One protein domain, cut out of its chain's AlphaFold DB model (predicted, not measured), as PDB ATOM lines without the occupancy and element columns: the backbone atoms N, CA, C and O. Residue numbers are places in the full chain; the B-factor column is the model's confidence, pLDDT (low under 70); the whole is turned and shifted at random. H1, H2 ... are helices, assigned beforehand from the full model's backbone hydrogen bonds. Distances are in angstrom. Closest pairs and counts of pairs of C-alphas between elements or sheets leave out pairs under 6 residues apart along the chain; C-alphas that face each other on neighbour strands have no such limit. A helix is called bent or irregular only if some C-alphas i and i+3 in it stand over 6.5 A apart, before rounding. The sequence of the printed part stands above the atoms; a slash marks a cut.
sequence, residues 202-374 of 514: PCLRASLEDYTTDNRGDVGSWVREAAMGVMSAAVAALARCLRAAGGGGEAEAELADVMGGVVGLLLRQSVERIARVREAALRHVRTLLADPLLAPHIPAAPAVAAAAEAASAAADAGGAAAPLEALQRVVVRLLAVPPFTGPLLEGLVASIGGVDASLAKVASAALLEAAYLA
ATOM      1  N   PRO A 202      96.769 -40.801 337.862       81.94
ATOM      2  CA  PRO A 202      96.344 -39.889 336.801       81.94
ATOM      3  C   PRO A 202      95.018 -40.277 336.135       81.94
ATOM      4  O   PRO A 202      94.176 -39.407 335.929       81.94
ATOM      5  N   CYS A 203      94.794 -41.562 335.840       81.75
ATOM      6  CA  CYS A 203      93.538 -42.038 335.256       81.75
ATOM      7  C   CYS A 203      92.351 -41.822 336.201       81.75
ATOM      8  O   CYS A 203      91.339 -41.278 335.777       81.75
ATOM      9  N   LEU A 204      92.488 -42.164 337.487       82.00
ATOM     10  CA  LEU A 204      91.448 -41.925 338.494       82.00
ATOM     11  C   LEU A 204      91.155 -40.432 338.669       82.00
ATOM     12  O   LEU A 204      90.001 -40.047 338.843       82.00
ATOM     13  N   ARG A 205      92.185 -39.580 338.591       82.69
ATOM     14  CA  ARG A 205      92.014 -38.123 338.565       82.69
ATOM     15  C   ARG A 205      91.231 -37.684 337.328       82.69
ATOM     16  O   ARG A 205      90.281 -36.928 337.481       82.69
ATOM     17  N   ALA A 206      91.579 -38.183 336.143       82.81
ATOM     18  CA  ALA A 206      90.867 -37.874 334.904       82.81
ATOM     19  C   ALA A 206      89.403 -38.347 334.942       82.81
ATOM     20  O   ALA A 206      88.521 -37.654 334.441       82.81
ATOM     21  N   SER A 207      89.111 -39.475 335.598       82.88
ATOM     22  CA  SER A 207      87.738 -39.958 335.794       82.88
ATOM     23  C   SER A 207      86.868 -38.990 336.598       82.88
ATOM     24  O   SER A 207      85.662 -38.957 336.381       82.88
ATOM     25  N   LEU A 208      87.446 -38.163 337.479       82.00
ATOM     26  CA  LEU A 208      86.723 -37.096 338.187       82.00
ATOM     27  C   LEU A 208      86.382 -35.898 337.281       82.00
ATOM     28  O   LEU A 208      85.640 -35.009 337.693       82.00
ATOM     29  N   GLU A 209      86.886 -35.864 336.051       75.31
ATOM     30  CA  GLU A 209      86.630 -34.798 335.075       75.31
ATOM     31  C   GLU A 209      85.637 -35.219 333.984       75.31
ATOM     32  O   GLU A 209      85.404 -34.471 333.034       75.31
ATOM     33  N   ASP A 210      85.018 -36.396 334.121       72.62
ATOM     34  CA  ASP A 210      84.000 -36.871 333.188       72.62
ATOM     35  C   ASP A 210      82.669 -36.131 333.404       72.62
ATOM     36  O   ASP A 210      81.802 -36.554 334.174       72.62
ATOM     37  N   TYR A 211      82.531 -34.982 332.735       67.88
ATOM     38  CA  TYR A 211      81.304 -34.178 332.658       67.88
ATOM     39  C   TYR A 211      80.544 -34.394 331.353       67.88
ATOM     40  O   TYR A 211      79.933 -33.451 330.849       67.88
ATOM     41  N   THR A 212      80.604 -35.587 330.765       61.19
ATOM     42  CA  THR A 212      79.785 -35.905 329.590       61.19
ATOM     43  C   THR A 212      78.320 -35.492 329.827       61.19
ATOM     44  O   THR A 212      77.755 -35.721 330.895       61.19
ATOM     45  N   THR A 213      77.728 -34.758 328.877       54.53
ATOM     46  CA  THR A 213      76.386 -34.146 329.006       54.53
ATOM     47  C   THR A 213      75.359 -34.707 328.019       54.53
ATOM     48  O   THR A 213      74.267 -34.154 327.905       54.53
ATOM     49  N   ASP A 214      75.701 -35.746 327.258       57.47
ATOM     50  CA  ASP A 214      74.767 -36.431 326.357       57.47
ATOM     51  C   ASP A 214      73.867 -37.408 327.145       57.47
ATOM     52  O   ASP A 214      73.844 -37.394 328.377       57.47
ATOM     53  N   ASN A 215      73.119 -38.288 326.467       47.25
ATOM     54  CA  ASN A 215      72.313 -39.332 327.126       47.25
ATOM     55  C   ASN A 215      73.151 -40.297 328.005       47.25
ATOM     56  O   ASN A 215      72.588 -41.182 328.643       47.25
ATOM     57  N   ARG A 216      74.484 -40.144 328.032       51.97
ATOM     58  CA  ARG A 216      75.441 -40.849 328.893       51.97
ATOM     59  C   ARG A 216      75.848 -40.015 330.116       51.97
ATOM     60  O   ARG A 216      76.615 -40.502 330.936       51.97
ATOM     61  N   GLY A 217      75.328 -38.800 330.299       52.97
ATOM     62  CA  GLY A 217      75.711 -37.916 331.406       52.97
ATOM     63  C   GLY A 217      75.383 -38.441 332.808       52.97
ATOM     64  O   GLY A 217      76.043 -38.056 333.778       52.97
ATOM     65  N   ASP A 218      74.449 -39.391 332.928       61.84
ATOM     66  CA  ASP A 218      74.255 -40.160 334.164       61.84
ATOM     67  C   ASP A 218      75.466 -41.058 334.469       61.84
ATOM     68  O   ASP A 218      75.898 -41.138 335.623       61.84
ATOM     69  N   VAL A 219      76.067 -41.668 333.441       69.19
ATOM     70  CA  VAL A 219      77.235 -42.556 333.561       69.19
ATOM     71  C   VAL A 219      78.433 -41.789 334.103       69.19
ATOM     72  O   VAL A 219      79.071 -42.266 335.040       69.19
ATOM     73  N   GLY A 220      78.687 -40.574 333.607       77.00
ATOM     74  CA  GLY A 220      79.767 -39.725 334.115       77.00
ATOM     75  C   GLY A 220      79.656 -39.506 335.628       77.00
ATOM     76  O   GLY A 220      80.632 -39.660 336.355       77.00
ATOM     77  N   SER A 221      78.449 -39.253 336.151       80.19
ATOM     78  CA  SER A 221      78.249 -39.092 337.601       80.19
ATOM     79  C   SER A 221      78.556 -40.365 338.408       80.19
ATOM     80  O   SER A 221      79.123 -40.273 339.498       80.19
ATOM     81  N   TRP A 222      78.239 -41.547 337.868       82.56
ATOM     82  CA  TRP A 222      78.545 -42.834 338.502       82.56
ATOM     83  C   TRP A 222      80.040 -43.143 338.462       82.56
ATOM     84  O   TRP A 222      80.591 -43.606 339.460       82.56
ATOM     85  N   VAL A 223      80.704 -42.837 337.344       83.69
ATOM     86  CA  VAL A 223      82.159 -42.962 337.193       83.69
ATOM     87  C   VAL A 223      82.873 -42.058 338.193       83.69
ATOM     88  O   VAL A 223      83.771 -42.526 338.891       83.69
ATOM     89  N   ARG A 224      82.436 -40.797 338.335       87.56
ATOM     90  CA  ARG A 224      83.002 -39.871 339.328       87.56
ATOM     91  C   ARG A 224      82.830 -40.395 340.750       87.56
ATOM     92  O   ARG A 224      83.801 -40.418 341.497       87.56
ATOM     93  N   GLU A 225      81.636 -40.852 341.126       89.06
ATOM     94  CA  GLU A 225      81.390 -41.408 342.465       89.06
ATOM     95  C   GLU A 225      82.254 -42.650 342.742       89.06
ATOM     96  O   GLU A 225      82.905 -42.730 343.785       89.06
ATOM     97  N   ALA A 226      82.331 -43.585 341.792       88.88
ATOM     98  CA  ALA A 226      83.188 -44.760 341.911       88.88
ATOM     99  C   ALA A 226      84.673 -44.372 342.038       88.88
ATOM    100  O   ALA A 226      85.379 -44.904 342.895       88.88
ATOM    101  N   ALA A 227      85.138 -43.405 341.240       90.12
ATOM    102  CA  ALA A 227      86.514 -42.921 341.272       90.12
ATOM    103  C   ALA A 227      86.888 -42.306 342.629       90.12
ATOM    104  O   ALA A 227      87.989 -42.560 343.115       90.12
ATOM    105  N   MET A 228      85.982 -41.568 343.286       92.06
ATOM    106  CA  MET A 228      86.219 -41.047 344.643       92.06
ATOM    107  C   MET A 228      86.474 -42.178 345.645       92.06
ATOM    108  O   MET A 228      87.433 -42.115 346.419       92.06
ATOM    109  N   GLY A 229      85.661 -43.238 345.588       91.94
ATOM    110  CA  GLY A 229      85.822 -44.409 346.449       91.94
ATOM    111  C   GLY A 229      87.125 -45.158 346.199       91.94
ATOM    112  O   GLY A 229      87.859 -45.449 347.148       91.94
ATOM    113  N   VAL A 230      87.456 -45.411 344.930       88.88
ATOM    114  CA  VAL A 230      88.715 -46.066 344.551       88.88
ATOM    115  C   VAL A 230      89.915 -45.220 344.975       88.88
ATOM    116  O   VAL A 230      90.873 -45.759 345.519       88.88
ATOM    117  N   MET A 231      89.857 -43.898 344.809       88.62
ATOM    118  CA  MET A 231      90.935 -42.989 345.194       88.62
ATOM    119  C   MET A 231      91.169 -42.985 346.710       88.62
ATOM    120  O   MET A 231      92.313 -43.099 347.148       88.62
ATOM    121  N   SER A 232      90.106 -42.941 347.525       91.25
ATOM    122  CA  SER A 232      90.246 -43.064 348.984       91.25
ATOM    123  C   SER A 232      90.862 -44.403 349.397       91.25
ATOM    124  O   SER A 232      91.757 -44.439 350.241       91.25
ATOM    125  N   ALA A 233      90.426 -45.505 348.780       90.06
ATOM    126  CA  ALA A 233      90.969 -46.831 349.060       90.06
ATOM    127  C   ALA A 233      92.439 -46.964 348.624       90.06
ATOM    128  O   ALA A 233      93.247 -47.538 349.360       90.06
ATOM    129  N   ALA A 234      92.793 -46.404 347.463       86.75
ATOM    130  CA  ALA A 234      94.138 -46.438 346.903       86.75
ATOM    131  C   ALA A 234      95.139 -45.690 347.789       86.75
ATOM    132  O   ALA A 234      96.196 -46.237 348.098       86.75
ATOM    133  N   VAL A 235      94.802 -44.488 348.271       89.38
ATOM    134  CA  VAL A 235      95.715 -43.748 349.155       89.38
ATOM    135  C   VAL A 235      95.831 -44.404 350.532       89.38
ATOM    136  O   VAL A 235      96.925 -44.475 351.088       89.38
ATOM    137  N   ALA A 236      94.747 -44.985 351.055       90.44
ATOM    138  CA  ALA A 236      94.817 -45.777 352.280       90.44
ATOM    139  C   ALA A 236      95.733 -47.007 352.119       90.44
ATOM    140  O   ALA A 236      96.490 -47.351 353.030       90.44
ATOM    141  N   ALA A 237      95.683 -47.676 350.964       88.31
ATOM    142  CA  ALA A 237      96.586 -48.780 350.648       88.31
ATOM    143  C   ALA A 237      98.039 -48.300 350.530       88.31
ATOM    144  O   ALA A 237      98.915 -48.901 351.152       88.31
ATOM    145  N   LEU A 238      98.276 -47.187 349.830       86.38
ATOM    146  CA  LEU A 238      99.593 -46.566 349.700       86.38
ATOM    147  C   LEU A 238     100.198 -46.244 351.072       86.38
ATOM    148  O   LEU A 238     101.311 -46.673 351.358       86.38
ATOM    149  N   ALA A 239      99.451 -45.581 351.957       89.44
ATOM    150  CA  ALA A 239      99.921 -45.243 353.301       89.44
ATOM    151  C   ALA A 239     100.299 -46.487 354.125       89.44
ATOM    152  O   ALA A 239     101.324 -46.500 354.809       89.44
ATOM    153  N   ARG A 240      99.514 -47.570 354.026       90.19
ATOM    154  CA  ARG A 240      99.844 -48.853 354.673       90.19
ATOM    155  C   ARG A 240     101.121 -49.470 354.105       90.19
ATOM    156  O   ARG A 240     101.943 -49.952 354.882       90.19
ATOM    157  N   CYS A 241     101.302 -49.440 352.786       87.94
ATOM    158  CA  CYS A 241     102.509 -49.937 352.126       87.94
ATOM    159  C   CYS A 241     103.751 -49.133 352.529       87.94
ATOM    160  O   CYS A 241     104.755 -49.733 352.907       87.94
ATOM    161  N   LEU A 242     103.671 -47.799 352.528       86.69
ATOM    162  CA  LEU A 242     104.770 -46.921 352.943       86.69
ATOM    163  C   LEU A 242     105.162 -47.158 354.406       86.69
ATOM    164  O   LEU A 242     106.346 -47.290 354.720       86.69
ATOM    165  N   ARG A 243     104.173 -47.310 355.298       85.69
ATOM    166  CA  ARG A 243     104.419 -47.650 356.705       85.69
ATOM    167  C   ARG A 243     105.078 -49.022 356.863       85.69
ATOM    168  O   ARG A 243     105.997 -49.162 357.664       85.69
ATOM    169  N   ALA A 244     104.620 -50.028 356.117       87.94
ATOM    170  CA  ALA A 244     105.192 -51.374 356.155       87.94
ATOM    171  C   ALA A 244     106.632 -51.417 355.615       87.94
ATOM    172  O   ALA A 244     107.453 -52.171 356.127       87.94
ATOM    173  N   ALA A 245     106.945 -50.579 354.623       86.94
ATOM    174  CA  ALA A 245     108.286 -50.433 354.067       86.94
ATOM    175  C   ALA A 245     109.256 -49.660 354.986       86.94
ATOM    176  O   ALA A 245     110.438 -49.560 354.666       86.94
ATOM    177  N   GLY A 246     108.782 -49.118 356.116       82.88
ATOM    178  CA  GLY A 246     109.590 -48.279 357.003       82.88
ATOM    179  C   GLY A 246     109.973 -46.944 356.364       82.88
ATOM    180  O   GLY A 246     111.084 -46.466 356.586       82.88
ATOM    181  N   GLY A 247     109.083 -46.379 355.536       71.00
ATOM    182  CA  GLY A 247     109.323 -45.138 354.802       71.00
ATOM    183  C   GLY A 247     109.815 -44.002 355.705       71.00
ATOM    184  O   GLY A 247     109.274 -43.777 356.784       71.00
ATOM    185  N   GLY A 248     110.869 -43.312 355.263       78.38
ATOM    186  CA  GLY A 248     111.397 -42.117 355.924       78.38
ATOM    187  C   GLY A 248     110.619 -40.848 355.556       78.38
ATOM    188  O   GLY A 248     109.601 -40.901 354.869       78.38
ATOM    189  N   GLY A 249     111.139 -39.684 355.958       81.19
ATOM    190  CA  GLY A 249     110.454 -38.396 355.775       81.19
ATOM    191  C   GLY A 249     110.127 -38.016 354.322       81.19
ATOM    192  O   GLY A 249     109.157 -37.302 354.092       81.19
ATOM    193  N   GLU A 250     110.875 -38.514 353.333       85.12
ATOM    194  CA  GLU A 250     110.573 -38.285 351.907       85.12
ATOM    195  C   GLU A 250     109.266 -38.968 351.475       85.12
ATOM    196  O   GLU A 250     108.433 -38.343 350.823       85.12
ATOM    197  N   ALA A 251     109.040 -40.212 351.908       84.38
ATOM    198  CA  ALA A 251     107.810 -40.950 351.618       84.38
ATOM    199  C   ALA A 251     106.587 -40.320 352.306       84.38
ATOM    200  O   ALA A 251     105.492 -40.299 351.748       84.38
ATOM    201  N   GLU A 252     106.769 -39.780 353.514       85.88
ATOM    202  CA  GLU A 252     105.719 -39.042 354.223       85.88
ATOM    203  C   GLU A 252     105.368 -37.717 353.531       85.88
ATOM    204  O   GLU A 252     104.194 -37.333 353.503       85.88
ATOM    205  N   ALA A 253     106.361 -37.032 352.952       87.94
ATOM    206  CA  ALA A 253     106.156 -35.811 352.179       87.94
ATOM    207  C   ALA A 253     105.437 -36.091 350.850       87.94
ATOM    208  O   ALA A 253     104.502 -35.371 350.502       87.94
ATOM    209  N   GLU A 254     105.816 -37.158 350.144       87.81
ATOM    210  CA  GLU A 254     105.127 -37.601 348.926       87.81
ATOM    211  C   GLU A 254     103.675 -38.000 349.225       87.81
ATOM    212  O   GLU A 254     102.753 -37.573 348.530       87.81
ATOM    213  N   LEU A 255     103.438 -38.733 350.320       89.38
ATOM    214  CA  LEU A 255     102.085 -39.059 350.766       89.38
ATOM    215  C   LEU A 255     101.269 -37.799 351.084       89.38
ATOM    216  O   LEU A 255     100.088 -37.746 350.748       89.38
ATOM    217  N   ALA A 256     101.876 -36.780 351.698       91.31
ATOM    218  CA  ALA A 256     101.210 -35.506 351.967       91.31
ATOM    219  C   ALA A 256     100.844 -34.742 350.681       91.31
ATOM    220  O   ALA A 256      99.749 -34.181 350.606       91.31
ATOM    221  N   ASP A 257     101.702 -34.758 349.658       90.31
ATOM    222  CA  ASP A 257     101.397 -34.162 348.350       90.31
ATOM    223  C   ASP A 257     100.237 -34.895 347.655       90.31
ATOM    224  O   ASP A 257      99.243 -34.277 347.254       90.31
ATOM    225  N   VAL A 258     100.293 -36.232 347.627       89.38
ATOM    226  CA  VAL A 258      99.209 -37.077 347.103       89.38
ATOM    227  C   VAL A 258      97.904 -36.810 347.855       89.38
ATOM    228  O   VAL A 258      96.865 -36.603 347.224       89.38
ATOM    229  N   MET A 259      97.938 -36.749 349.190       92.25
ATOM    230  CA  MET A 259      96.768 -36.442 350.019       92.25
ATOM    231  C   MET A 259      96.214 -35.044 349.745       92.25
ATOM    232  O   MET A 259      94.997 -34.888 349.643       92.25
ATOM    233  N   GLY A 260      97.075 -34.038 349.574       91.25
ATOM    234  CA  GLY A 260      96.668 -32.691 349.178       91.25
ATOM    235  C   GLY A 260      95.926 -32.683 347.843       91.25
ATOM    236  O   GLY A 260      94.846 -32.099 347.743       91.25
ATOM    237  N   GLY A 261      96.452 -33.398 346.845       90.12
ATOM    238  CA  GLY A 261      95.807 -33.560 345.542       90.12
ATOM    239  C   GLY A 261      94.467 -34.296 345.619       90.12
ATOM    240  O   GLY A 261      93.477 -33.825 345.062       90.12
ATOM    241  N   VAL A 262      94.407 -35.425 346.329       91.75
ATOM    242  CA  VAL A 262      93.183 -36.232 346.470       91.75
ATOM    243  C   VAL A 262      92.097 -35.480 347.230       91.75
ATOM    244  O   VAL A 262      90.973 -35.372 346.740       91.75
ATOM    245  N   VAL A 263      92.415 -34.905 348.392       93.06
ATOM    246  CA  VAL A 263      91.444 -34.126 349.172       93.06
ATOM    247  C   VAL A 263      91.006 -32.886 348.396       93.06
ATOM    248  O   VAL A 263      89.818 -32.583 348.390       93.06
ATOM    249  N   GLY A 264      91.909 -32.217 347.671       90.06
ATOM    250  CA  GLY A 264      91.554 -31.103 346.789       90.06
ATOM    251  C   GLY A 264      90.515 -31.488 345.732       90.06
ATOM    252  O   GLY A 264      89.526 -30.778 345.553       90.06
ATOM    253  N   LEU A 265      90.678 -32.643 345.082       90.31
ATOM    254  CA  LEU A 265      89.720 -33.151 344.096       90.31
ATOM    255  C   LEU A 265      88.380 -33.551 344.725       90.31
ATOM    256  O   LEU A 265      87.330 -33.253 344.161       90.31
ATOM    257  N   LEU A 266      88.382 -34.179 345.901       91.94
ATOM    258  CA  LEU A 266      87.136 -34.474 346.618       91.94
ATOM    259  C   LEU A 266      86.419 -33.183 347.034       91.94
ATOM    260  O   LEU A 266      85.207 -33.057 346.881       91.94
ATOM    261  N   LEU A 267      87.162 -32.183 347.503       89.50
ATOM    262  CA  LEU A 267      86.606 -30.883 347.853       89.50
ATOM    263  C   LEU A 267      86.026 -30.164 346.624       89.50
ATOM    264  O   LEU A 267      84.936 -29.604 346.730       89.50
ATOM    265  N   ARG A 268      86.667 -30.245 345.448       87.62
ATOM    266  CA  ARG A 268      86.090 -29.781 344.170       87.62
ATOM    267  C   ARG A 268      84.719 -30.404 343.927       87.62
ATOM    268  O   ARG A 268      83.743 -29.684 343.734       87.62
ATOM    269  N   GLN A 269      84.637 -31.731 344.010       88.38
ATOM    270  CA  GLN A 269      83.394 -32.483 343.805       88.38
ATOM    271  C   GLN A 269      82.332 -32.151 344.864       88.38
ATOM    272  O   GLN A 269      81.137 -32.157 344.574       88.38
ATOM    273  N   SER A 270      82.749 -31.788 346.080       87.00
ATOM    274  CA  SER A 270      81.829 -31.373 347.141       87.00
ATOM    275  C   SER A 270      81.091 -30.072 346.819       87.00
ATOM    276  O   SER A 270      79.975 -29.891 347.283       87.00
ATOM    277  N   VAL A 271      81.633 -29.185 345.981       82.81
ATOM    278  CA  VAL A 271      80.978 -27.912 345.621       82.81
ATOM    279  C   VAL A 271      80.346 -27.912 344.230       82.81
ATOM    280  O   VAL A 271      79.928 -26.855 343.761       82.81
ATOM    281  N   GLU A 272      80.230 -29.077 343.592       79.50
ATOM    282  CA  GLU A 272      79.677 -29.247 342.242       79.50
ATOM    283  C   GLU A 272      78.144 -29.202 342.150       79.50
ATOM    284  O   GLU A 272      77.421 -29.074 343.136       79.50
ATOM    285  N   ARG A 273      77.621 -29.351 340.925       77.19
ATOM    286  CA  ARG A 273      76.200 -29.221 340.589       77.19
ATOM    287  C   ARG A 273      75.294 -30.323 341.126       77.19
ATOM    288  O   ARG A 273      74.155 -30.044 341.501       77.19
ATOM    289  N   ILE A 274      75.774 -31.561 341.177       79.06
ATOM    290  CA  ILE A 274      74.932 -32.733 341.444       79.06
ATOM    291  C   ILE A 274      74.950 -33.065 342.938       79.06
ATOM    292  O   ILE A 274      75.996 -33.396 343.487       79.06
ATOM    293  N   ALA A 275      73.784 -33.029 343.592       79.38
ATOM    294  CA  ALA A 275      73.667 -33.239 345.040       79.38
ATOM    295  C   ALA A 275      74.250 -34.579 345.517       79.38
ATOM    296  O   ALA A 275      75.044 -34.594 346.452       79.38
ATOM    297  N   ARG A 276      73.925 -35.680 344.825       83.44
ATOM    298  CA  ARG A 276      74.460 -37.020 345.121       83.44
ATOM    299  C   ARG A 276      75.991 -37.066 345.058       83.44
ATOM    300  O   ARG A 276      76.619 -37.645 345.935       83.44
ATOM    301  N   VAL A 277      76.584 -36.424 344.047       86.44
ATOM    302  CA  VAL A 277      78.046 -36.359 343.865       86.44
ATOM    303  C   VAL A 277      78.690 -35.564 345.003       86.44
ATOM    304  O   VAL A 277      79.680 -36.016 345.574       86.44
ATOM    305  N   ARG A 278      78.087 -34.432 345.400       86.12
ATOM    306  CA  ARG A 278      78.561 -33.642 346.549       86.12
ATOM    307  C   ARG A 278      78.562 -34.454 347.844       86.12
ATOM    308  O   ARG A 278      79.535 -34.424 348.594       86.12
ATOM    309  N   GLU A 279      77.474 -35.178 348.102       84.19
ATOM    310  CA  GLU A 279      77.335 -36.005 349.303       84.19
ATOM    311  C   GLU A 279      78.360 -37.146 349.322       84.19
ATOM    312  O   GLU A 279      79.012 -37.381 350.342       84.19
ATOM    313  N   ALA A 280      78.558 -37.818 348.185       88.62
ATOM    314  CA  ALA A 280      79.571 -38.858 348.053       88.62
ATOM    315  C   ALA A 280      80.986 -38.327 348.310       88.62
ATOM    316  O   ALA A 280      81.742 -38.931 349.072       88.62
ATOM    317  N   ALA A 281      81.318 -37.162 347.755       90.94
ATOM    318  CA  ALA A 281      82.608 -36.524 347.976       90.94
ATOM    319  C   ALA A 281      82.858 -36.227 349.462       90.94
ATOM    320  O   ALA A 281      83.904 -36.592 350.002       90.94
ATOM    321  N   LEU A 282      81.878 -35.634 350.153       88.00
ATOM    322  CA  LEU A 282      81.975 -35.346 351.588       88.00
ATOM    323  C   LEU A 282      82.118 -36.612 352.431       88.00
ATOM    324  O   LEU A 282      82.900 -36.630 353.383       88.00
ATOM    325  N   ARG A 283      81.411 -37.687 352.072       90.12
ATOM    326  CA  ARG A 283      81.544 -38.991 352.730       90.12
ATOM    327  C   ARG A 283      82.986 -39.494 352.663       90.12
ATOM    328  O   ARG A 283      83.541 -39.868 353.691       90.12
ATOM    329  N   HIS A 284      83.610 -39.420 351.488       93.75
ATOM    330  CA  HIS A 284      85.004 -39.821 351.298       93.75
ATOM    331  C   HIS A 284      85.997 -38.902 352.024       93.75
ATOM    332  O   HIS A 284      86.930 -39.404 352.648       93.75
ATOM    333  N   VAL A 285      85.765 -37.584 352.056       93.12
ATOM    334  CA  VAL A 285      86.565 -36.655 352.883       93.12
ATOM    335  C   VAL A 285      86.513 -37.054 354.361       93.12
ATOM    336  O   VAL A 285      87.553 -37.132 355.016       93.12
ATOM    337  N   ARG A 286      85.322 -37.373 354.889       92.06
ATOM    338  CA  ARG A 286      85.155 -37.839 356.277       92.06
ATOM    339  C   ARG A 286      85.868 -39.168 356.526       92.06
ATOM    340  O   ARG A 286      86.504 -39.315 357.565       92.06
ATOM    341  N   THR A 287      85.806 -40.112 355.586       94.44
ATOM    342  CA  THR A 287      86.538 -41.386 355.682       94.44
ATOM    343  C   THR A 287      88.047 -41.163 355.784       94.44
ATOM    344  O   THR A 287      88.685 -41.773 356.635       94.44
ATOM    345  N   LEU A 288      88.611 -40.268 354.968       94.94
ATOM    346  CA  LEU A 288      90.042 -39.950 355.003       94.94
ATOM    347  C   LEU A 288      90.456 -39.251 356.307       94.94
ATOM    348  O   LEU A 288      91.499 -39.571 356.864       94.94
ATOM    349  N   LEU A 289      89.629 -38.332 356.816       94.75
ATOM    350  CA  LEU A 289      89.860 -37.659 358.102       94.75
ATOM    351  C   LEU A 289      89.763 -38.608 359.304       94.75
ATOM    352  O   LEU A 289      90.402 -38.366 360.325       94.75
ATOM    353  N   ALA A 290      88.946 -39.657 359.203       94.75
ATOM    354  CA  ALA A 290      88.769 -40.641 360.264       94.75
ATOM    355  C   ALA A 290      89.911 -41.668 360.331       94.75
ATOM    356  O   ALA A 290      90.066 -42.321 361.362       94.75
ATOM    357  N   ASP A 291      90.699 -41.828 359.261       94.62
ATOM    358  CA  ASP A 291      91.834 -42.751 359.235       94.62
ATOM    359  C   ASP A 291      93.053 -42.124 359.947       94.62
ATOM    360  O   ASP A 291      93.623 -41.146 359.446       94.62
ATOM    361  N   PRO A 292      93.514 -42.683 361.086       92.44
ATOM    362  CA  PRO A 292      94.649 -42.144 361.833       92.44
ATOM    363  C   PRO A 292      95.965 -42.138 361.049       92.44
ATOM    364  O   PRO A 292      96.875 -41.393 361.406       92.44
ATOM    365  N   LEU A 293      96.088 -42.979 360.014       91.06
ATOM    366  CA  LEU A 293      97.259 -43.012 359.141       91.06
ATOM    367  C   LEU A 293      97.262 -41.884 358.115       91.06
ATOM    368  O   LEU A 293      98.329 -41.508 357.653       91.06
ATOM    369  N   LEU A 294      96.091 -41.381 357.731       93.94
ATOM    370  CA  LEU A 294      95.949 -40.417 356.638       93.94
ATOM    371  C   LEU A 294      95.720 -39.002 357.150       93.94
ATOM    372  O   LEU A 294      96.258 -38.057 356.580       93.94
ATOM    373  N   ALA A 295      94.965 -38.851 358.242       94.38
ATOM    374  CA  ALA A 295      94.619 -37.555 358.816       94.38
ATOM    375  C   ALA A 295      95.823 -36.614 359.044       94.38
ATOM    376  O   ALA A 295      95.692 -35.430 358.722       94.38
ATOM    377  N   PRO A 296      97.003 -37.084 359.512       93.25
ATOM    378  CA  PRO A 296      98.179 -36.222 359.679       93.25
ATOM    379  C   PRO A 296      98.722 -35.635 358.369       93.25
ATOM    380  O   PRO A 296      99.338 -34.573 358.387       93.25
ATOM    381  N   HIS A 297      98.483 -36.304 357.240       93.75
ATOM    382  CA  HIS A 297      98.961 -35.901 355.916       93.75
ATOM    383  C   HIS A 297      97.963 -34.998 355.171       93.75
ATOM    384  O   HIS A 297      98.266 -34.538 354.073       93.75
ATOM    385  N   ILE A 298      96.779 -34.723 355.737       94.12
ATOM    386  CA  ILE A 298      95.778 -33.841 355.124       94.12
ATOM    387  C   ILE A 298      96.142 -32.372 355.393       94.12
ATOM    388  O   ILE A 298      96.152 -31.942 356.555       94.12
ATOM    389  N   PRO A 299      96.366 -31.547 354.350       90.88
ATOM    390  CA  PRO A 299      96.615 -30.122 354.534       90.88
ATOM    391  C   PRO A 299      95.445 -29.443 355.252       90.88
ATOM    392  O   PRO A 299      94.290 -29.590 354.857       90.88
ATOM    393  N   ALA A 300      95.745 -28.692 356.315       89.44
ATOM    394  CA  ALA A 300      94.742 -28.012 357.136       89.44
ATOM    395  C   ALA A 300      93.605 -28.938 357.632       89.44
ATOM    396  O   ALA A 300      92.453 -28.507 357.710       89.44
ATOM    397  N   ALA A 301      93.922 -30.189 358.007       91.75
ATOM    398  CA  ALA A 301      92.948 -31.198 358.447       91.75
ATOM    399  C   ALA A 301      91.861 -30.686 359.419       91.75
ATOM    400  O   ALA A 301      90.693 -30.999 359.189       91.75
ATOM    401  N   PRO A 302      92.155 -29.848 360.441       90.38
ATOM    402  CA  PRO A 302      91.113 -29.312 361.323       90.38
ATOM    403  C   PRO A 302      90.088 -28.427 360.597       90.38
ATOM    404  O   PRO A 302      88.897 -28.484 360.897       90.38
ATOM    405  N   ALA A 303      90.534 -27.625 359.625       86.81
ATOM    406  CA  ALA A 303      89.652 -26.783 358.823       86.81
ATOM    407  C   ALA A 303      88.813 -27.625 357.851       86.81
ATOM    408  O   ALA A 303      87.624 -27.361 357.683       86.81
ATOM    409  N   VAL A 304      89.406 -28.672 357.263       89.62
ATOM    410  CA  VAL A 304      88.693 -29.630 356.401       89.62
ATOM    411  C   VAL A 304      87.635 -30.399 357.204       89.62
ATOM    412  O   VAL A 304      86.503 -30.539 356.747       89.62
ATOM    413  N   ALA A 305      87.957 -30.831 358.425       89.31
ATOM    414  CA  ALA A 305      87.011 -31.493 359.320       89.31
ATOM    415  C   ALA A 305      85.850 -30.574 359.714       89.31
ATOM    416  O   ALA A 305      84.691 -30.972 359.612       89.31
ATOM    417  N   ALA A 306      86.139 -29.323 360.087       84.44
ATOM    418  CA  ALA A 306      85.103 -28.337 360.382       84.44
ATOM    419  C   ALA A 306      84.180 -28.087 359.174       84.44
ATOM    420  O   ALA A 306      82.971 -27.936 359.350       84.44
ATOM    421  N   ALA A 307      84.731 -28.089 357.954       81.00
ATOM    422  CA  ALA A 307      83.957 -27.996 356.716       81.00
ATOM    423  C   ALA A 307      83.025 -29.186 356.509       81.00
ATOM    424  O   ALA A 307      81.837 -28.995 356.245       81.00
ATOM    425  N   ALA A 308      83.546 -30.400 356.671       82.56
ATOM    426  CA  ALA A 308      82.766 -31.615 356.511       82.56
ATOM    427  C   ALA A 308      81.632 -31.717 357.548       82.56
ATOM    428  O   ALA A 308      80.509 -32.063 357.189       82.56
ATOM    429  N   GLU A 309      81.893 -31.368 358.811       81.69
ATOM    430  CA  GLU A 309      80.876 -31.412 359.870       81.69
ATOM    431  C   GLU A 309      79.785 -30.355 359.687       81.69
ATOM    432  O   GLU A 309      78.601 -30.661 359.823       81.69
ATOM    433  N   ALA A 310      80.154 -29.125 359.319       76.88
ATOM    434  CA  ALA A 310      79.176 -28.074 359.044       76.88
ATOM    435  C   ALA A 310      78.246 -28.444 357.876       76.88
ATOM    436  O   ALA A 310      77.047 -28.173 357.931       76.88
ATOM    437  N   ALA A 311      78.787 -29.095 356.843       74.31
ATOM    438  CA  ALA A 311      78.002 -29.576 355.714       74.31
ATOM    439  C   ALA A 311      77.039 -30.708 356.112       74.31
ATOM    440  O   ALA A 311      75.875 -30.682 355.710       74.31
ATOM    441  N   SER A 312      77.489 -31.666 356.934       72.62
ATOM    442  CA  SER A 312      76.632 -32.740 357.458       72.62
ATOM    443  C   SER A 312      75.509 -32.197 358.348       72.62
ATOM    444  O   SER A 312      74.345 -32.505 358.112       72.62
ATOM    445  N   ALA A 313      75.823 -31.308 359.294       71.81
ATOM    446  CA  ALA A 313      74.822 -30.716 360.184       71.81
ATOM    447  C   ALA A 313      73.751 -29.913 359.424       71.81
ATOM    448  O   ALA A 313      72.576 -29.921 359.788       71.81
ATOM    449  N   ALA A 314      74.143 -29.227 358.346       66.00
ATOM    450  CA  ALA A 314      73.210 -28.489 357.502       66.00
ATOM    451  C   ALA A 314      72.307 -29.409 356.658       66.00
ATOM    452  O   ALA A 314      71.168 -29.033 356.382       66.00
ATOM    453  N   ALA A 315      72.784 -30.602 356.277       65.12
ATOM    454  CA  ALA A 315      71.972 -31.634 355.628       65.12
ATOM    455  C   ALA A 315      70.877 -32.173 356.563       65.12
ATOM    456  O   ALA A 315      69.721 -32.283 356.151       65.12
ATOM    457  N   ASP A 316      71.216 -32.413 357.831       65.44
ATOM    458  CA  ASP A 316      70.289 -32.939 358.841       65.44
ATOM    459  C   ASP A 316      69.217 -31.918 359.272       65.44
ATOM    460  O   ASP A 316      68.108 -32.292 359.652       65.44
ATOM    461  N   ALA A 317      69.516 -30.616 359.186       61.03
ATOM    462  CA  ALA A 317      68.634 -29.536 359.639       61.03
ATOM    463  C   ALA A 317      67.389 -29.289 358.754       61.03
ATOM    464  O   ALA A 317      66.527 -28.498 359.135       61.03
ATOM    465  N   GLY A 318      67.261 -29.962 357.604       50.41
ATOM    466  CA  GLY A 318      66.029 -29.985 356.810       50.41
ATOM    467  C   GLY A 318      65.697 -28.671 356.089       50.41
ATOM    468  O   GLY A 318      64.872 -27.877 356.532       50.41
ATOM    469  N   GLY A 319      66.276 -28.482 354.902       56.72
ATOM    470  CA  GLY A 319      65.889 -27.450 353.935       56.72
ATOM    471  C   GLY A 319      66.650 -27.635 352.623       56.72
ATOM    472  O   GLY A 319      67.831 -27.954 352.648       56.72
ATOM    473  N   ALA A 320      66.015 -27.446 351.462       52.44
ATOM    474  CA  ALA A 320      66.643 -27.773 350.170       52.44
ATOM    475  C   ALA A 320      67.893 -26.922 349.828       52.44
ATOM    476  O   ALA A 320      68.743 -27.371 349.065       52.44
ATOM    477  N   ALA A 321      68.020 -25.712 350.396       52.09
ATOM    478  CA  ALA A 321      69.100 -24.760 350.096       52.09
ATOM    479  C   ALA A 321      70.172 -24.621 351.201       52.09
ATOM    480  O   ALA A 321      71.315 -24.271 350.907       52.09
ATOM    481  N   ALA A 322      69.836 -24.933 352.459       54.94
ATOM    482  CA  ALA A 322      70.728 -24.766 353.613       54.94
ATOM    483  C   ALA A 322      72.027 -25.613 353.569       54.94
ATOM    484  O   ALA A 322      73.080 -25.080 353.927       54.94
ATOM    485  N   PRO A 323      72.022 -26.875 353.081       59.62
ATOM    486  CA  PRO A 323      73.226 -27.708 353.015       59.62
ATOM    487  C   PRO A 323      74.273 -27.148 352.053       59.62
ATOM    488  O   PRO A 323      75.473 -27.218 352.306       59.62
ATOM    489  N   LEU A 324      73.810 -26.562 350.949       61.94
ATOM    490  CA  LEU A 324      74.661 -26.021 349.901       61.94
ATOM    491  C   LEU A 324      75.298 -24.688 350.312       61.94
ATOM    492  O   LEU A 324      76.485 -24.478 350.076       61.94
ATOM    493  N   GLU A 325      74.523 -23.814 350.954       63.69
ATOM    494  CA  GLU A 325      75.005 -22.531 351.472       63.69
ATOM    495  C   GLU A 325      76.028 -22.718 352.592       63.69
ATOM    496  O   GLU A 325      77.073 -22.068 352.580       63.69
ATOM    497  N   ALA A 326      75.791 -23.660 353.508       61.62
ATOM    498  CA  ALA A 326      76.764 -24.017 354.533       61.62
ATOM    499  C   ALA A 326      78.046 -24.600 353.921       61.62
ATOM    500  O   ALA A 326      79.143 -24.150 354.246       61.62
ATOM    501  N   LEU A 327      77.921 -25.551 352.993       63.69
ATOM    502  CA  LEU A 327      79.067 -26.185 352.348       63.69
ATOM    503  C   LEU A 327      79.931 -25.171 351.596       63.69
ATOM    504  O   LEU A 327      81.138 -25.108 351.813       63.69
ATOM    505  N   GLN A 328      79.319 -24.324 350.769       66.88
ATOM    506  CA  GLN A 328      80.061 -23.340 349.991       66.88
ATOM    507  C   GLN A 328      80.693 -22.266 350.889       66.88
ATOM    508  O   GLN A 328      81.859 -21.939 350.684       66.88
ATOM    509  N   ARG A 329      80.023 -21.807 351.956       63.34
ATOM    510  CA  ARG A 329      80.617 -20.869 352.930       63.34
ATOM    511  C   ARG A 329      81.806 -21.436 353.697       63.34
ATOM    512  O   ARG A 329      82.735 -20.694 354.015       63.34
ATOM    513  N   VAL A 330      81.806 -22.727 354.029       61.72
ATOM    514  CA  VAL A 330      82.940 -23.301 354.768       61.72
ATOM    515  C   VAL A 330      84.087 -23.678 353.836       61.72
ATOM    516  O   VAL A 330      85.251 -23.485 354.186       61.72
ATOM    517  N   VAL A 331      83.778 -24.094 352.609       63.62
ATOM    518  CA  VAL A 331      84.775 -24.365 351.569       63.62
ATOM    519  C   VAL A 331      85.537 -23.101 351.152       63.62
ATOM    520  O   VAL A 331      86.735 -23.165 350.881       63.62
ATOM    521  N   VAL A 332      84.908 -21.926 351.220       64.50
ATOM    522  CA  VAL A 332      85.576 -20.629 351.022       64.50
ATOM    523  C   VAL A 332      86.771 -20.425 351.955       64.50
ATOM    524  O   VAL A 332      87.799 -19.893 351.541       64.50
ATOM    525  N   ARG A 333      86.694 -20.907 353.199       68.25
ATOM    526  CA  ARG A 333      87.806 -20.798 354.157       68.25
ATOM    527  C   ARG A 333      88.999 -21.674 353.773       68.25
ATOM    528  O   ARG A 333      90.117 -21.397 354.197       68.25
ATOM    529  N   LEU A 334      88.771 -22.702 352.956       77.50
ATOM    530  CA  LEU A 334      89.805 -23.591 352.432       77.50
ATOM    531  C   LEU A 334      90.446 -23.064 351.141       77.50
ATOM    532  O   LEU A 334      91.503 -23.560 350.768       77.50
ATOM    533  N   LEU A 335      89.888 -22.035 350.487       73.94
ATOM    534  CA  LEU A 335      90.495 -21.447 349.282       73.94
ATOM    535  C   LEU A 335      91.899 -20.880 349.541       73.94
ATOM    536  O   LEU A 335      92.739 -20.893 348.645       73.94
ATOM    537  N   ALA A 336      92.181 -20.430 350.767       71.94
ATOM    538  CA  ALA A 336      93.507 -19.955 351.166       71.94
ATOM    539  C   ALA A 336      94.558 -21.079 351.309       71.94
ATOM    540  O   ALA A 336      95.747 -20.791 351.449       71.94
ATOM    541  N   VAL A 337      94.145 -22.350 351.288       77.94
ATOM    542  CA  VAL A 337      95.032 -23.510 351.429       77.94
ATOM    543  C   VAL A 337      95.549 -23.912 350.036       77.94
ATOM    544  O   VAL A 337      94.748 -24.363 349.216       77.94
ATOM    545  N   PRO A 338      96.861 -23.785 349.736       79.31
ATOM    546  CA  PRO A 338      97.364 -23.840 348.357       79.31
ATOM    547  C   PRO A 338      96.999 -25.100 347.548       79.31
ATOM    548  O   PRO A 338      96.622 -24.939 346.387       79.31
ATOM    549  N   PRO A 339      97.043 -26.330 348.110       82.81
ATOM    550  CA  PRO A 339      96.622 -27.535 347.385       82.81
ATOM    551  C   PRO A 339      95.142 -27.544 346.973       82.81
ATOM    552  O   PRO A 339      94.763 -28.256 346.048       82.81
ATOM    553  N   PHE A 340      94.291 -26.772 347.654       84.81
ATOM    554  CA  PHE A 340      92.842 -26.786 347.445       84.81
ATOM    555  C   PHE A 340      92.360 -25.635 346.563       84.81
ATOM    556  O   PHE A 340      91.255 -25.709 346.031       84.81
ATOM    557  N   THR A 341      93.168 -24.588 346.366       77.69
ATOM    558  CA  THR A 341      92.716 -23.356 345.713       77.69
ATOM    559  C   THR A 341      92.226 -23.587 344.280       77.69
ATOM    560  O   THR A 341      91.096 -23.224 343.965       77.69
ATOM    561  N   GLY A 342      93.032 -24.220 343.420       74.19
ATOM    562  CA  GLY A 342      92.641 -24.522 342.035       74.19
ATOM    563  C   GLY A 342      91.394 -25.413 341.947       74.19
ATOM    564  O   GLY A 342      90.395 -24.980 341.374       74.19
ATOM    565  N   PRO A 343      91.398 -26.608 342.572       82.06
ATOM    566  CA  PRO A 343      90.256 -27.521 342.531       82.06
ATOM    567  C   PRO A 343      88.946 -26.902 343.043       82.06
ATOM    568  O   PRO A 343      87.890 -27.084 342.437       82.06
ATOM    569  N   LEU A 344      88.990 -26.140 344.139       81.19
ATOM    570  CA  LEU A 344      87.797 -25.500 344.694       81.19
ATOM    571  C   LEU A 344      87.230 -24.414 343.786       81.19
ATOM    572  O   LEU A 344      86.011 -24.323 343.642       81.19
ATOM    573  N   LEU A 345      88.094 -23.613 343.158       75.69
ATOM    574  CA  LEU A 345      87.662 -22.631 342.167       75.69
ATOM    575  C   LEU A 345      86.989 -23.320 340.981       75.69
ATOM    576  O   LEU A 345      85.895 -22.917 340.600       75.69
ATOM    577  N   GLU A 346      87.582 -24.390 340.448       76.88
ATOM    578  CA  GLU A 346      86.982 -25.159 339.353       76.88
ATOM    579  C   GLU A 346      85.587 -25.685 339.715       76.88
ATOM    580  O   GLU A 346      84.644 -25.523 338.939       76.88
ATOM    581  N   GLY A 347      85.427 -26.260 340.911       79.38
ATOM    582  CA  GLY A 347      84.142 -26.782 341.377       79.38
ATOM    583  C   GLY A 347      83.083 -25.690 341.582       79.38
ATOM    584  O   GLY A 347      81.938 -25.846 341.150       79.38
ATOM    585  N   LEU A 348      83.460 -24.554 342.186       77.06
ATOM    586  CA  LEU A 348      82.566 -23.404 342.364       77.06
ATOM    587  C   LEU A 348      82.128 -22.829 341.018       77.06
ATOM    588  O   LEU A 348      80.940 -22.587 340.810       77.06
ATOM    589  N   VAL A 349      83.062 -22.653 340.086       75.25
ATOM    590  CA  VAL A 349      82.781 -22.112 338.755       75.25
ATOM    591  C   VAL A 349      81.873 -23.043 337.956       75.25
ATOM    592  O   VAL A 349      80.911 -22.578 337.340       75.25
ATOM    593  N   ALA A 350      82.104 -24.357 338.024       75.56
ATOM    594  CA  ALA A 350      81.209 -25.338 337.422       75.56
ATOM    595  C   ALA A 350      79.776 -25.208 337.970       75.56
ATOM    596  O   ALA A 350      78.812 -25.293 337.207       75.56
ATOM    597  N   SER A 351      79.620 -24.946 339.271       78.44
ATOM    598  CA  SER A 351      78.318 -24.692 339.899       78.44
ATOM    599  C   SER A 351      77.681 -23.364 339.489       78.44
ATOM    600  O   SER A 351      76.474 -23.332 339.246       78.44
ATOM    601  N   ILE A 352      78.470 -22.297 339.333       75.12
ATOM    602  CA  ILE A 352      78.008 -20.998 338.813       75.12
ATOM    603  C   ILE A 352      77.488 -21.138 337.373       75.12
ATOM    604  O   ILE A 352      76.456 -20.565 337.030       75.12
ATOM    605  N   GLY A 353      78.166 -21.931 336.538       67.44
ATOM    606  CA  GLY A 353      77.782 -22.193 335.143       67.44
ATOM    607  C   GLY A 353      76.637 -23.183 334.963       67.44
ATOM    608  O   GLY A 353      76.263 -23.512 333.831       67.44
ATOM    609  N   GLY A 354      76.104 -23.705 336.068       69.19
ATOM    610  CA  GLY A 354      75.034 -24.681 336.050       69.19
ATOM    611  C   GLY A 354      73.679 -24.112 335.633       69.19
ATOM    612  O   GLY A 354      73.436 -22.912 335.671       69.19
ATOM    613  N   VAL A 355      72.760 -25.006 335.256       66.06
ATOM    614  CA  VAL A 355      71.365 -24.635 334.933       66.06
ATOM    615  C   VAL A 355      70.528 -24.288 336.171       66.06
ATOM    616  O   VAL A 355      69.461 -23.696 336.045       66.06
ATOM    617  N   ASP A 356      70.993 -24.658 337.367       71.50
ATOM    618  CA  ASP A 356      70.311 -24.363 338.626       71.50
ATOM    619  C   ASP A 356      70.688 -22.952 339.107       71.50
ATOM    620  O   ASP A 356      71.780 -22.714 339.622       71.50
ATOM    621  N   ALA A 357      69.755 -22.011 338.941       66.44
ATOM    622  CA  ALA A 357      69.940 -20.614 339.319       66.44
ATOM    623  C   ALA A 357      70.107 -20.405 340.836       66.44
ATOM    624  O   ALA A 357      70.781 -19.461 341.252       66.44
ATOM    625  N   SER A 358      69.512 -21.270 341.667       71.25
ATOM    626  CA  SER A 358      69.670 -21.200 343.121       71.25
ATOM    627  C   SER A 358      71.091 -21.591 343.498       71.25
ATOM    628  O   SER A 358      71.769 -20.850 344.206       71.25
ATOM    629  N   LEU A 359      71.577 -22.709 342.960       74.12
ATOM    630  CA  LEU A 359      72.953 -23.152 343.153       74.12
ATOM    631  C   LEU A 359      73.967 -22.121 342.647       74.12
ATOM    632  O   LEU A 359      74.928 -21.818 343.352       74.12
ATOM    633  N   ALA A 360      73.738 -21.557 341.460       69.75
ATOM    634  CA  ALA A 360      74.616 -20.543 340.892       69.75
ATOM    635  C   ALA A 360      74.702 -19.292 341.781       69.75
ATOM    636  O   ALA A 360      75.789 -18.741 341.969       69.75
ATOM    637  N   LYS A 361      73.578 -18.870 342.381       69.12
ATOM    638  CA  LYS A 361      73.536 -17.744 343.326       69.12
ATOM    639  C   LYS A 361      74.366 -18.024 344.578       69.12
ATOM    640  O   LYS A 361      75.160 -17.171 344.970       69.12
ATOM    641  N   VAL A 362      74.198 -19.196 345.192       72.19
ATOM    642  CA  VAL A 362      74.949 -19.564 346.403       72.19
ATOM    643  C   VAL A 362      76.449 -19.674 346.090       72.19
ATOM    644  O   VAL A 362      77.265 -19.109 346.818       72.19
ATOM    645  N   ALA A 363      76.813 -20.284 344.955       74.75
ATOM    646  CA  ALA A 363      78.209 -20.456 344.551       74.75
ATOM    647  C   ALA A 363      78.889 -19.111 344.262       74.75
ATOM    648  O   ALA A 363      80.030 -18.885 344.665       74.75
ATOM    649  N   SER A 364      78.158 -18.193 343.622       71.44
ATOM    650  CA  SER A 364      78.623 -16.826 343.367       71.44
ATOM    651  C   SER A 364      78.828 -16.050 344.668       71.44
ATOM    652  O   SER A 364      79.854 -15.399 344.832       71.44
ATOM    653  N   ALA A 365      77.882 -16.143 345.610       70.19
ATOM    654  CA  ALA A 365      77.988 -15.482 346.910       70.19
ATOM    655  C   ALA A 365      79.180 -16.004 347.725       70.19
ATOM    656  O   ALA A 365      79.892 -15.216 348.340       70.19
ATOM    657  N   ALA A 366      79.436 -17.313 347.684       72.19
ATOM    658  CA  ALA A 366      80.593 -17.918 348.329       72.19
ATOM    659  C   ALA A 366      81.914 -17.445 347.698       72.19
ATOM    660  O   ALA A 366      82.823 -17.025 348.411       72.19
ATOM    661  N   LEU A 367      82.018 -17.436 346.364       71.25
ATOM    662  CA  LEU A 367      83.209 -16.928 345.673       71.25
ATOM    663  C   LEU A 367      83.467 -15.442 345.985       71.25
ATOM    664  O   LEU A 367      84.608 -15.051 346.233       71.25
ATOM    665  N   LEU A 368      82.404 -14.634 346.030       67.00
ATOM    666  CA  LEU A 368      82.449 -13.240 346.472       67.00
ATOM    667  C   LEU A 368      82.972 -13.128 347.905       67.00
ATOM    668  O   LEU A 368      83.932 -12.401 348.145       67.00
ATOM    669  N   GLU A 369      82.385 -13.867 348.849       66.69
ATOM    670  CA  GLU A 369      82.811 -13.891 350.251       66.69
ATOM    671  C   GLU A 369      84.292 -14.278 350.379       66.69
ATOM    672  O   GLU A 369      85.029 -13.627 351.113       66.69
ATOM    673  N   ALA A 370      84.766 -15.257 349.601       63.38
ATOM    674  CA  ALA A 370      86.178 -15.632 349.561       63.38
ATOM    675  C   ALA A 370      87.077 -14.492 349.115       63.38
ATOM    676  O   ALA A 370      88.100 -14.219 349.738       63.38
ATOM    677  N   ALA A 371      86.693 -13.828 348.032       59.31
ATOM    678  CA  ALA A 371      87.443 -12.721 347.476       59.31
ATOM    679  C   ALA A 371      87.460 -11.508 348.426       59.31
ATOM    680  O   ALA A 371      88.482 -10.831 348.538       59.31
ATOM    681  N   TYR A 372      86.368 -11.271 349.163       57.31
ATOM    682  CA  TYR A 372      86.299 -10.255 350.216       57.31
ATOM    683  C   TYR A 372      87.146 -10.615 351.441       57.31
ATOM    684  O   TYR A 372      87.891  -9.773 351.939       57.31
ATOM    685  N   LEU A 373      87.090 -11.865 351.911       54.38
ATOM    686  CA  LEU A 373      87.934 -12.353 353.009       54.38
ATOM    687  C   LEU A 373      89.424 -12.352 352.628       54.38
ATOM    688  O   LEU A 373      90.280 -12.172 353.490       54.38
ATOM    689  N   ALA A 374      89.734 -12.498 351.337       52.03
ATOM    690  CA  ALA A 374      91.077 -12.446 350.770       52.03
ATOM    691  C   ALA A 374      91.564 -11.027 350.416       52.03
ATOM    692  O   ALA A 374      92.551 -10.908 349.693       52.03
TER     693      ALA A 374
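AT A GLANCE: This is residues 202 to 374 of the 514 residues of the protein "Tubulin-specific chaperone D" of Tetrabaena socialis (UniProt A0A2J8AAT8). Seven helices, H2 to H8, make an up-and-down bundle, each running against the one before it, and short H1 folds back along part of long H2. H2 and H8 lie on opposite sides of the body, H3 and H4 next to H2, H6 and H7 next to H8, and H5 beside H6. The printed part has 173 residues, with eight named helices in chain order H1 to H8 and no named strand; the class is all helix. It is compact, with a radius of gyration of the C-alphas of 16.0 A and spans of 51 by 40 by 28 A.

IN THESE COORDINATES: H1, residues 202 to 207, begins at C-alpha 202 (96.344, -39.889, 336.801). H2, residues 217 to 244, is 40.8 A long, and H3, residues 249 to 270, 30.7 A. H4, residues 275 to 290, H5, residues 301 to 316, and H6, residues 322 to 334, follow. H7, residues 338 to 352, is irregular: C-alphas 339 and 342 are 7.3 A apart. H8, residues 357 to 373, ends at C-alpha 373 (87.934, -12.353, 353.009).

HOW THE PARTS SIT: Each two successive helices form a hairpin. Closest C-alphas are named here. H1 touches H2 at Leu 204 and Ala 227, 5.7 A. H2 touches H3 at Leu 242 and Ala 251, 6.8 A. H3 touches H7 with residues 260 to 270 alone, at Arg 268 and Gly 347, 4.5 A. H4 touches H5 at Leu 282 and Ala 308, 6.2 A, at a steep tilt of 43 degrees. H6 touches H8 at Val 332 and Ala 370, 5.2 A. H2 and H8 are apart. Every O i to N i+4 pair is within hydrogen-bond range in H1, H3, H4, H5 and H8; H2 has 23 of 24, H6 7 of 9, H7 9 of 11.

THE WHOLE: The C-alphas farthest apart, of Gly 246 and Ala 357, are 51.5 A apart. The printed part has no cut and no long link. Residues 213 to 218 stand free. Low pLDDT, under 70, includes residues 211 to 219 and 314 to 333.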